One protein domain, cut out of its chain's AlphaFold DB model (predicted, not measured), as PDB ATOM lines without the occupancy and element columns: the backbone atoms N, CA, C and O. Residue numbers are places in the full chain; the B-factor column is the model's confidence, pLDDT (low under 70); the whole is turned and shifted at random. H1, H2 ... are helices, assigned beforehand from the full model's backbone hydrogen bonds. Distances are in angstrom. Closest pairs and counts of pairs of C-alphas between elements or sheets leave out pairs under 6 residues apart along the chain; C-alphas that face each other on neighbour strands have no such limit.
ATOM      1  N   PRO A   4      76.211   9.077  84.500       81.88
ATOM      2  CA  PRO A   4      75.478  10.342  84.366       81.88
ATOM      3  C   PRO A   4      76.045  11.480  85.233       81.88
ATOM      4  O   PRO A   4      76.184  12.590  84.735       81.88
ATOM      5  N   ASP A   5      76.483  11.198  86.465       86.12
ATOM      6  CA  ASP A   5      77.046  12.219  87.368       86.12
ATOM      7  C   ASP A   5      78.350  12.824  86.808       86.12
ATOM      8  O   ASP A   5      78.670  13.989  87.040       86.12
ATOM      9  N   LEU A   6      79.127  12.027  86.064       88.56
ATOM     10  CA  LEU A   6      80.349  12.493  85.403       88.56
ATOM     11  C   LEU A   6      80.048  13.423  84.225       88.56
ATOM     12  O   LEU A   6      80.770  14.398  84.021       88.56
ATOM     13  N   LEU A   7      78.999  13.131  83.452       91.31
ATOM     14  CA  LEU A   7      78.601  13.967  82.320       91.31
ATOM     15  C   LEU A   7      78.131  15.348  82.784       91.31
ATOM     16  O   LEU A   7      78.515  16.345  82.172       91.31
ATOM     17  N   ASP A   8      77.388  15.413  83.887       92.25
ATOM     18  CA  ASP A   8      76.920  16.681  84.454       92.25
ATOM     19  C   ASP A   8      78.089  17.574  84.897       92.25
ATOM     20  O   ASP A   8      78.126  18.765  84.580       92.25
ATOM     21  N   LEU A   9      79.105  16.996  85.546       91.44
ATOM     22  CA  LEU A   9      80.306  17.732  85.959       91.44
ATOM     23  C   LEU A   9      81.142  18.222  84.773       91.44
ATOM     24  O   LEU A   9      81.659  19.338  84.800       91.44
ATOM     25  N   LEU A  10      81.273  17.408  83.722       94.06
ATOM     26  CA  LEU A  10      81.983  17.812  82.506       94.06
ATOM     27  C   LEU A  10      81.260  18.957  81.797       94.06
ATOM     28  O   LEU A  10      81.907  19.888  81.320       94.06
ATOM     29  N   TRP A  11      79.929  18.909  81.748       95.81
ATOM     30  CA  TRP A  11      79.125  19.972  81.160       95.81
ATOM     31  C   TRP A  11      79.246  21.279  81.943       95.81
ATOM     32  O   TRP A  11      79.449  22.344  81.355       95.81
ATOM     33  N   GLN A  12      79.200  21.196  83.272       94.88
ATOM     34  CA  GLN A  12      79.420  22.346  84.137       94.88
ATOM     35  C   GLN A  12      80.822  22.942  83.933       94.88
ATOM     36  O   GLN A  12      80.949  24.141  83.678       94.88
ATOM     37  N   GLY A  13      81.868  22.111  83.960       95.38
ATOM     38  CA  GLY A  13      83.249  22.560  83.765       95.38
ATOM     39  C   GLY A  13      83.504  23.160  82.377       95.38
ATOM     40  O   GLY A  13      84.248  24.136  82.243       95.38
ATOM     41  N   LEU A  14      82.849  22.634  81.336       96.19
ATOM     42  CA  LEU A  14      82.865  23.223  79.992       96.19
ATOM     43  C   LEU A  14      82.262  24.628  79.990       96.19
ATOM     44  O   LEU A  14      82.850  25.539  79.407       96.19
ATOM     45  N   GLY A  15      81.120  24.815  80.655       97.25
ATOM     46  CA  GLY A  15      80.475  26.121  80.786       97.25
ATOM     47  C   GLY A  15      81.357  27.138  81.508       97.25
ATOM     48  O   GLY A  15      81.527  28.260  81.031       97.25
ATOM     49  N   GLU A  16      81.980  26.732  82.613       96.69
ATOM     50  CA  GLU A  16      82.910  27.573  83.371       96.69
ATOM     51  C   GLU A  16      84.134  27.959  82.526       96.69
ATOM     52  O   GLU A  16      84.499  29.133  82.457       96.69
ATOM     53  N   THR A  17      84.723  27.000  81.807       96.25
ATOM     54  CA  THR A  17      85.874  27.254  80.922       96.25
ATOM     55  C   THR A  17      85.498  28.200  79.783       96.25
ATOM     56  O   THR A  17      86.215  29.163  79.509       96.25
ATOM     57  N   ALA A  18      84.356  27.962  79.135       97.44
ATOM     58  CA  ALA A  18      83.860  28.804  78.055       97.44
ATOM     59  C   ALA A  18      83.601  30.237  78.533       97.44
ATOM     60  O   ALA A  18      83.942  31.189  77.832       97.44
ATOM     61  N   TYR A  19      83.056  30.399  79.741       97.69
ATOM     62  CA  TYR A  19      82.852  31.708  80.351       97.69
ATOM     63  C   TYR A  19      84.180  32.437  80.593       97.69
ATOM     64  O   TYR A  19      84.341  33.580  80.160       97.69
ATOM     65  N   MET A  20      85.157  31.773  81.216       96.88
ATOM     66  CA  MET A  20      86.473  32.361  81.491       96.88
ATOM     67  C   MET A  20      87.189  32.781  80.205       96.88
ATOM     68  O   MET A  20      87.631  33.925  80.083       96.88
ATOM     69  N   VAL A  21      87.263  31.875  79.225       96.56
ATOM     70  CA  VAL A  21      87.908  32.140  77.933       96.56
ATOM     71  C   VAL A  21      87.166  33.236  77.177       96.56
ATOM     72  O   VAL A  21      87.808  34.122  76.616       96.56
ATOM     73  N   GLY A  22      85.833  33.219  77.184       97.69
ATOM     74  CA  GLY A  22      85.010  34.223  76.517       97.69
ATOM     75  C   GLY A  22      85.261  35.627  77.063       97.69
ATOM     76  O   GLY A  22      85.587  36.536  76.298       97.69
ATOM     77  N   VAL A  23      85.191  35.803  78.384       97.44
ATOM     78  CA  VAL A  23      85.450  37.100  79.031       97.44
ATOM     79  C   VAL A  23      86.895  37.549  78.802       97.44
ATOM     80  O   VAL A  23      87.122  38.697  78.414       97.44
ATOM     81  N   ALA A  24      87.872  36.654  78.971       95.00
ATOM     82  CA  ALA A  24      89.280  36.967  78.737       95.00
ATOM     83  C   ALA A  24      89.539  37.393  77.285       95.00
ATOM     84  O   ALA A  24      90.252  38.367  77.045       95.00
ATOM     85  N   THR A  25      88.923  36.707  76.320       95.50
ATOM     86  CA  THR A  25      89.047  37.008  74.888       95.50
ATOM     87  C   THR A  25      88.412  38.347  74.545       95.50
ATOM     88  O   THR A  25      89.006  39.122  73.802       95.50
ATOM     89  N   LEU A  26      87.243  38.662  75.104       97.56
ATOM     90  CA  LEU A  26      86.581  39.945  74.867       97.56
ATOM     91  C   LEU A  26      87.399  41.116  75.414       97.56
ATOM     92  O   LEU A  26      87.648  42.080  74.691       97.56
ATOM     93  N   LEU A  27      87.851  41.022  76.665       95.81
ATOM     94  CA  LEU A  27      88.633  42.082  77.301       95.81
ATOM     95  C   LEU A  27      90.001  42.250  76.634       95.81
ATOM     96  O   LEU A  27      90.389  43.371  76.301       95.81
ATOM     97  N   SER A  28      90.705  41.145  76.382       91.81
ATOM     98  CA  SER A  28      92.018  41.171  75.725       91.81
ATOM     99  C   SER A  28      91.912  41.601  74.267       91.81
ATOM    100  O   SER A  28      92.755  42.350  73.790       91.81
ATOM    101  N   GLY A  29      90.865  41.171  73.563       94.94
ATOM    102  CA  GLY A  29      90.596  41.564  72.184       94.94
ATOM    103  C   GLY A  29      90.310  43.056  72.075       94.94
ATOM    104  O   GLY A  29      90.953  43.734  71.283       94.94
ATOM    105  N   ALA A  30      89.410  43.590  72.905       96.50
ATOM    106  CA  ALA A  30      89.087  45.014  72.910       96.50
ATOM    107  C   ALA A  30      90.291  45.875  73.327       96.50
ATOM    108  O   ALA A  30      90.665  46.801  72.609       96.50
ATOM    109  N   GLY A  31      90.938  45.554  74.453       94.50
ATOM    110  CA  GLY A  31      92.111  46.289  74.933       94.50
ATOM    111  C   GLY A  31      93.304  46.184  73.979       94.50
ATOM    112  O   GLY A  31      93.931  47.191  73.652       94.50
ATOM    113  N   GLY A  32      93.579  44.982  73.473       92.56
ATOM    114  CA  GLY A  32      94.648  44.717  72.513       92.56
ATOM    115  C   GLY A  32      94.429  45.427  71.179       92.56
ATOM    116  O   GLY A  32      95.373  46.005  70.644       92.56
ATOM    117  N   LEU A  33      93.189  45.467  70.675       94.62
ATOM    118  CA  LEU A  33      92.843  46.251  69.486       94.62
ATOM    119  C   LEU A  33      93.072  47.743  69.711       94.62
ATOM    120  O   LEU A  33      93.699  48.382  68.872       94.62
ATOM    121  N   LEU A  34      92.611  48.301  70.833       93.75
ATOM    122  CA  LEU A  34      92.794  49.724  71.130       93.75
ATOM    123  C   LEU A  34      94.279  50.106  71.190       93.75
ATOM    124  O   LEU A  34      94.695  51.070  70.546       93.75
ATOM    125  N   ILE A  35      95.089  49.328  71.911       92.56
ATOM    126  CA  ILE A  35      96.537  49.558  72.018       92.56
ATOM    127  C   ILE A  35      97.222  49.363  70.658       92.56
ATOM    128  O   ILE A  35      98.072  50.167  70.277       92.56
ATOM    129  N   GLY A  36      96.832  48.336  69.898       90.69
ATOM    130  CA  GLY A  36      97.366  48.064  68.564       90.69
ATOM    131  C   GLY A  36      97.081  49.192  67.572       90.69
ATOM    132  O   GLY A  36      97.980  49.629  66.856       90.69
ATOM    133  N   VAL A  37      95.859  49.731  67.576       92.69
ATOM    134  CA  VAL A  37      95.490  50.889  66.752       92.69
ATOM    135  C   VAL A  37      96.291  52.123  67.165       92.69
ATOM    136  O   VAL A  37      96.837  52.805  66.301       92.69
ATOM    137  N   LEU A  38      96.427  52.399  68.466       90.12
ATOM    138  CA  LEU A  38      97.230  53.528  68.953       90.12
ATOM    139  C   LEU A  38      98.698  53.422  68.532       90.12
ATOM    140  O   LEU A  38      99.292  54.426  68.143       90.12
ATOM    141  N   LEU A  39      99.278  52.222  68.556       88.75
ATOM    142  CA  LEU A  39     100.631  51.983  68.058       88.75
ATOM    143  C   LEU A  39     100.758  52.348  66.577       88.75
ATOM    144  O   LEU A  39     101.653  53.110  66.221       88.75
ATOM    145  N   VAL A  40      99.831  51.895  65.732       87.94
ATOM    146  CA  VAL A  40      99.834  52.221  64.294       87.94
ATOM    147  C   VAL A  40      99.656  53.724  64.055       87.94
ATOM    148  O   VAL A  40     100.349  54.311  63.228       87.94
ATOM    149  N   LEU A  41      98.760  54.380  64.798       88.88
ATOM    150  CA  LEU A  41      98.510  55.817  64.647       88.88
ATOM    151  C   LEU A  41      99.693  56.685  65.103       88.88
ATOM    152  O   LEU A  41      99.893  57.767  64.552       88.88
ATOM    153  N   THR A  42     100.456  56.239  66.102       88.69
ATOM    154  CA  THR A  42     101.579  56.992  66.696       88.69
ATOM    155  C   THR A  42     102.929  56.726  66.029       88.69
ATOM    156  O   THR A  42     103.919  57.354  66.408       88.69
ATOM    157  N   ASP A  43     102.986  55.830  65.043       86.56
ATOM    158  CA  ASP A  43     104.213  55.479  64.325       86.56
ATOM    159  C   ASP A  43     104.802  56.666  63.526       86.56
ATOM    160  O   ASP A  43     104.125  57.662  63.263       86.56
ATOM    161  N   ARG A  44     106.075  56.571  63.110       72.75
ATOM    162  CA  ARG A  44     106.846  57.627  62.415       72.75
ATOM    163  C   ARG A  44     106.259  58.071  61.063       72.75
ATOM    164  O   ARG A  44     106.707  59.080  60.530       72.75
ATOM    165  N   GLY A  45     105.266  57.354  60.536       77.19
ATOM    166  CA  GLY A  45     104.451  57.737  59.372       77.19
ATOM    167  C   GLY A  45     102.937  57.679  59.628       77.19
ATOM    168  O   GLY A  45     102.159  57.692  58.679       77.19
ATOM    169  N   GLY A  46     102.524  57.561  60.894       76.44
ATOM    170  CA  GLY A  46     101.130  57.473  61.320       76.44
ATOM    171  C   GLY A  46     100.464  58.841  61.498       76.44
ATOM    172  O   GLY A  46     101.120  59.880  61.526       76.44
ATOM    173  N   LEU A  47      99.138  58.835  61.652       78.31
ATOM    174  CA  LEU A  47      98.300  60.041  61.685       78.31
ATOM    175  C   LEU A  47      98.644  61.016  62.830       78.31
ATOM    176  O   LEU A  47      98.462  62.220  62.682       78.31
ATOM    177  N   LEU A  48      99.123  60.500  63.968       80.81
ATOM    178  CA  LEU A  48      99.481  61.284  65.159       80.81
ATOM    179  C   LEU A  48     100.998  61.485  65.323       80.81
ATOM    180  O   LEU A  48     101.391  62.258  66.192       80.81
ATOM    181  N   ALA A  49     101.826  60.799  64.521       78.38
ATOM    182  CA  ALA A  49     103.289  60.915  64.451       78.38
ATOM    183  C   ALA A  49     103.979  61.244  65.795       78.38
ATOM    184  O   ALA A  49     104.622  62.285  65.949       78.38
ATOM    185  N   ALA A  50     103.870  60.338  66.776       84.75
ATOM    186  CA  ALA A  50     104.413  60.505  68.128       84.75
ATOM    187  C   ALA A  50     105.410  59.376  68.480       84.75
ATOM    188  O   ALA A  50     105.091  58.483  69.273       84.75
ATOM    189  N   PRO A  51     106.651  59.421  67.948       83.00
ATOM    190  CA  PRO A  51     107.640  58.350  68.106       83.00
ATOM    191  C   PRO A  51     107.974  57.962  69.562       83.00
ATOM    192  O   PRO A  51     108.149  56.768  69.821       83.00
ATOM    193  N   PRO A  52     108.050  58.900  70.535       86.94
ATOM    194  CA  PRO A  52     108.283  58.543  71.936       86.94
ATOM    195  C   PRO A  52     107.131  57.734  72.540       86.94
ATOM    196  O   PRO A  52     107.368  56.764  73.258       86.94
ATOM    197  N   LEU A  53     105.885  58.097  72.212       86.19
ATOM    198  CA  LEU A  53     104.688  57.402  72.688       86.19
ATOM    199  C   LEU A  53     104.591  56.001  72.076       86.19
ATOM    200  O   LEU A  53     104.345  55.037  72.796       86.19
ATOM    201  N   ASN A  54     104.865  55.880  70.775       90.44
ATOM    202  CA  ASN A  54     104.934  54.590  70.091       90.44
ATOM    203  C   ASN A  54     105.991  53.666  70.725       90.44
ATOM    204  O   ASN A  54     105.708  52.501  70.998       90.44
ATOM    205  N   THR A  55     107.172  54.200  71.051       87.25
ATOM    206  CA  THR A  55     108.256  53.426  71.681       87.25
ATOM    207  C   THR A  55     107.862  52.926  73.077       87.25
ATOM    208  O   THR A  55     108.100  51.763  73.401       87.25
ATOM    209  N   LEU A  56     107.220  53.770  73.894       90.75
ATOM    210  CA  LEU A  56     106.757  53.387  75.232       90.75
ATOM    211  C   LEU A  56     105.644  52.330  75.175       90.75
ATOM    212  O   LEU A  56     105.712  51.324  75.879       90.75
ATOM    213  N   LEU A  57     104.644  52.529  74.310       89.44
ATOM    214  CA  LEU A  57     103.571  51.556  74.089       89.44
ATOM    215  C   LEU A  57     104.126  50.222  73.573       89.44
ATOM    216  O   LEU A  57     103.711  49.161  74.036       89.44
ATOM    217  N   GLY A  58     105.099  50.267  72.661       88.56
ATOM    218  CA  GLY A  58     105.747  49.082  72.110       88.56
ATOM    219  C   GLY A  58     106.523  48.304  73.170       88.56
ATOM    220  O   GLY A  58     106.476  47.076  73.184       88.56
ATOM    221  N   LEU A  59     107.174  49.004  74.102       89.00
ATOM    222  CA  LEU A  59     107.850  48.389  75.243       89.00
ATOM    223  C   LEU A  59     106.856  47.683  76.177       89.00
ATOM    224  O   LEU A  59     107.072  46.521  76.513       89.00
ATOM    225  N   ILE A  60     105.741  48.334  76.527       88.38
ATOM    226  CA  ILE A  60     104.682  47.738  77.362       88.38
ATOM    227  C   ILE A  60     104.107  46.478  76.699       88.38
ATOM    228  O   ILE A  60     103.997  45.434  77.341       88.38
ATOM    229  N   VAL A  61     103.785  46.548  75.403       89.50
ATOM    230  CA  VAL A  61     103.260  45.400  74.646       89.50
ATOM    231  C   VAL A  61     104.293  44.281  74.545       89.50
ATOM    232  O   VAL A  61     103.939  43.114  74.688       89.50
ATOM    233  N   ASN A  62     105.566  44.602  74.321       87.75
ATOM    234  CA  ASN A  62     106.618  43.591  74.252       87.75
ATOM    235  C   ASN A  62     106.797  42.854  75.578       87.75
ATOM    236  O   ASN A  62     106.867  41.632  75.544       87.75
ATOM    237  N   ILE A  63     106.785  43.562  76.713       85.69
ATOM    238  CA  ILE A  63     106.834  42.940  78.045       85.69
ATOM    239  C   ILE A  63     105.618  42.032  78.255       85.69
ATOM    240  O   ILE A  63     105.767  40.884  78.657       85.69
ATOM    241  N   GLY A  64     104.414  42.512  77.924       82.94
ATOM    242  CA  GLY A  64     103.192  41.711  78.033       82.94
ATOM    243  C   GLY A  64     103.203  40.456  77.152       82.94
ATOM    244  O   GLY A  64     102.675  39.423  77.550       82.94
ATOM    245  N   ARG A  65     103.839  40.511  75.972       80.12
ATOM    246  CA  ARG A  65     104.020  39.345  75.089       80.12
ATOM    247  C   ARG A  65     105.126  38.395  75.547       80.12
ATOM    248  O   ARG A  65     105.090  37.227  75.176       80.12
ATOM    249  N   SER A  66     106.104  38.885  76.301       78.00
ATOM    250  CA  SER A  66     107.261  38.119  76.768       78.00
ATOM    251  C   SER A  66     107.119  37.616  78.202       78.00
ATOM    252  O   SER A  66     108.122  37.242  78.799       78.00
ATOM    253  N   LEU A  67     105.910  37.605  78.766       69.44
ATOM    254  CA  LEU A  67     105.605  36.917  80.020       69.44
ATOM    255  C   LEU A  67     104.828  35.629  79.715       69.44
ATOM    256  O   LEU A  67     103.598  35.610  79.837       69.44
ATOM    257  N   PRO A  68     105.487  34.530  79.299       61.31
ATOM    258  CA  PRO A  68     104.819  33.246  79.234       61.31
ATOM    259  C   PRO A  68     104.506  32.812  80.660       61.31
ATOM    260  O   PRO A  68     105.402  32.576  81.465       61.31
ATOM    261  N   PHE A  69     103.220  32.650  80.966       63.44
ATOM    262  CA  PHE A  69     102.744  32.131  82.254       63.44
ATOM    263  C   PHE A  69     103.427  30.801  82.649       63.44
ATOM    264  O   PHE A  69     103.543  30.469  83.823       63.44
ATOM    265  N   MET A  70     103.907  30.044  81.654       65.56
ATOM    266  CA  MET A  70     104.630  28.781  81.811       65.56
ATOM    267  C   MET A  70     106.072  28.950  82.327       65.56
ATOM    268  O   MET A  70     106.530  28.124  83.111       65.56
ATOM    269  N   GLU A  71     106.783  30.007  81.929       67.88
ATOM    270  CA  GLU A  71     108.175  30.245  82.348       67.88
ATOM    271  C   GLU A  71     108.267  30.778  83.779       67.88
ATOM    272  O   GLU A  71     109.166  30.372  84.518       67.88
ATOM    273  N   GLU A  72     107.295  31.595  84.198       73.69
ATOM    274  CA  GLU A  72     107.134  32.022  85.595       73.69
ATOM    275  C   GLU A  72     106.831  30.819  86.506       73.69
ATOM    276  O   GLU A  72     107.449  30.642  87.556       73.69
ATOM    277  N   LEU A  73     105.938  29.923  86.064       68.75
ATOM    278  CA  LEU A  73     105.592  28.707  86.800       68.75
ATOM    279  C   LEU A  73     106.792  27.757  86.958       68.75
ATOM    280  O   LEU A  73     106.971  27.178  88.026       68.75
ATOM    281  N   LEU A  74     107.648  27.627  85.939       71.06
ATOM    282  CA  LEU A  74     108.875  26.823  86.023       71.06
ATOM    283  C   LEU A  74     109.940  27.460  86.936       71.06
ATOM    284  O   LEU A  74     110.741  26.755  87.556       71.06
ATOM    285  N   HIS A  75     109.965  28.790  87.027       72.12
ATOM    286  CA  HIS A  75     110.890  29.504  87.901       72.12
ATOM    287  C   HIS A  75     110.449  29.554  89.365       72.12
ATOM    288  O   HIS A  75     111.314  29.814  90.213       72.12
ATOM    289  N   SER A  76     109.182  29.242  89.675       79.12
ATOM    290  CA  SER A  76     108.699  29.170  91.057       79.12
ATOM    291  C   SER A  76     109.563  28.206  91.890       79.12
ATOM    292  O   SER A  76     109.786  27.055  91.486       79.12
ATOM    293  N   PRO A  77     110.042  28.638  93.072       76.19
ATOM    294  CA  PRO A  77     110.820  27.782  93.960       76.19
ATOM    295  C   PRO A  77     110.051  26.517  94.370       76.19
ATOM    296  O   PRO A  77     110.662  25.467  94.539       76.19
ATOM    297  N   GLU A  78     108.721  26.576  94.444       79.00
ATOM    298  CA  GLU A  78     107.867  25.461  94.871       79.00
ATOM    299  C   GLU A  78     107.877  24.305  93.862       79.00
ATOM    300  O   GLU A  78     107.957  23.134  94.236       79.00
ATOM    301  N   VAL A  79     107.849  24.630  92.565       74.94
ATOM    302  CA  VAL A  79     107.858  23.637  91.479       74.94
ATOM    303  C   VAL A  79     109.208  22.927  91.412       74.94
ATOM    304  O   VAL A  79     109.252  21.709  91.230       74.94
ATOM    305  N   LYS A  80     110.309  23.653  91.640       72.69
ATOM    306  CA  LYS A  80     111.662  23.075  91.695       72.69
ATOM    307  C   LYS A  80     111.788  22.060  92.825       72.69
ATOM    308  O   LYS A  80     112.234  20.942  92.585       72.69
ATOM    309  N   THR A  81     111.327  22.411  94.027       76.44
ATOM    310  CA  THR A  81     111.380  21.504  95.182       76.44
ATOM    311  C   THR A  81     110.482  20.280  94.986       76.44
ATOM    312  O   THR A  81     110.876  19.177  95.347       76.44
ATOM    313  N   PHE A  82     109.311  20.434  94.357       78.38
ATOM    314  CA  PHE A  82     108.426  19.311  94.025       78.38
ATOM    315  C   PHE A  82     109.047  18.343  93.005       78.38
ATOM    316  O   PHE A  82     108.935  17.126  93.154       78.38
ATOM    317  N   ILE A  83     109.714  18.864  91.970       75.50
ATOM    318  CA  ILE A  83     110.420  18.040  90.980       75.50
ATOM    319  C   ILE A  83     111.604  17.320  91.642       75.50
ATOM    320  O   ILE A  83     111.751  16.112  91.474       75.50
ATOM    321  N   GLU A  84     112.418  18.018  92.434       75.69
ATOM    322  CA  GLU A  84     113.555  17.404  93.133       75.69
ATOM    323  C   GLU A  84     113.128  16.325  94.136       75.69
ATOM    324  O   GLU A  84     113.769  15.275  94.214       75.69
ATOM    325  N   ASP A  85     112.035  16.543  94.870       80.50
ATOM    326  CA  ASP A  85     111.498  15.563  95.817       80.50
ATOM    327  C   ASP A  85     110.949  14.320  95.097       80.50
ATOM    328  O   ASP A  85     111.215  13.187  95.502       80.50
ATOM    329  N   LYS A  86     110.262  14.511  93.963       74.50
ATOM    330  CA  LYS A  86     109.626  13.428  93.201       74.50
ATOM    331  C   LYS A  86     110.599  12.597  92.354       74.50
ATOM    332  O   LYS A  86     110.330  11.421  92.118       74.50
ATOM    333  N   TYR A  87     111.707  13.181  91.895       73.81
ATOM    334  CA  TYR A  87     112.687  12.524  91.014       73.81
ATOM    335  C   TYR A  87     114.019  12.194  91.697       73.81
ATOM    336  O   TYR A  87     114.981  11.809  91.025       73.81
ATOM    337  N   LYS A  88     114.085  12.290  93.026       63.31
ATOM    338  CA  LYS A  88     115.271  11.998  93.834       63.31
ATOM    339  C   LYS A  88     115.823  10.588  93.545       63.31
ATOM    340  O   LYS A  88     115.234   9.587  93.937       63.31
TER     341      LYS A  88
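What this domain is: This is residues 4 to 88 of the 95 residues of an uncharacterized protein of Micromonospora narathiwatensis (UniProt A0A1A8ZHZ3). What shape does this domain have? It is an open, flat V: the long helix H1 makes one arm, and after a turn at residues 43 to 50 the chain folds back as H2, which opens the second arm and meets H1 near the turn. The small helices H3 and H4 carry that second arm onward, well away from H1, and the far parts of both arms, residues 4 to 31 and 62 to 88, stand free. What is it made of? The printed part has 85 residues with four named helices, in the order H1, H2, H3, H4, and no named strand; the class is all helix. How spread out is it? It is extended, with a radius of gyration of the C-alphas of 20.7 A, and the C-alphas span 58 by 41 by 12 A.

Where its parts are: Where does the first element run? H1 holds residues 4 to 42, from C-alpha 4 at (75.478, 10.342, 84.366) to C-alpha 42 at (101.579, 56.992, 66.696), a length of 56.3 A. What comes next? H2 holds residues 51 to 65 and is 20.6 A long, beginning with C-alpha 51 at (107.640, 58.350, 68.106). Which helices come last? H3 holds residues 69 to 75 and measures 10.3 A. H4 holds residues 77 to 86 and measures 14.4 A, ending with C-alpha 86 at (109.626, 13.428, 93.201).

How they stand to each other: How does H1 stand to H2? They touch and form a helical hairpin, running opposite ways at a shallow tilt of 18 degrees. H1 touches H2 with residues 35 to 42 alone, and the closest C-alphas, those of Thr 42 and Asn 54, are 5.3 A apart. How do H3 and H4 stand? They are close but not clearly touching, with the closest C-alphas, those of Leu 73 and Val 79, 7.3 A apart. They run the same way at a steep tilt of 68 degrees, only just short of about perpendicular. Which helices stay apart? H1 is apart from H3 and H4, and H2 is apart from H3 and H4. What do the backbones show? In H1, H2, H3 and H4 every O i to N i+4 pair is within hydrogen-bond range.

The domain as a whole: How large is it? The two C-alphas farthest apart, those of Pro 4 and Ala 49, are 61.1 A from each other. Are there cuts or long links? The printed part, residues 4 to 88, has no cut. The link from H1 to H2 is short, and those from H2 to H3 and from H3 to H4 are tight. Where is confidence low? The mean pLDDT of the printed part is 85.4, and residues 67 to 71, 73 and 88 are under 70.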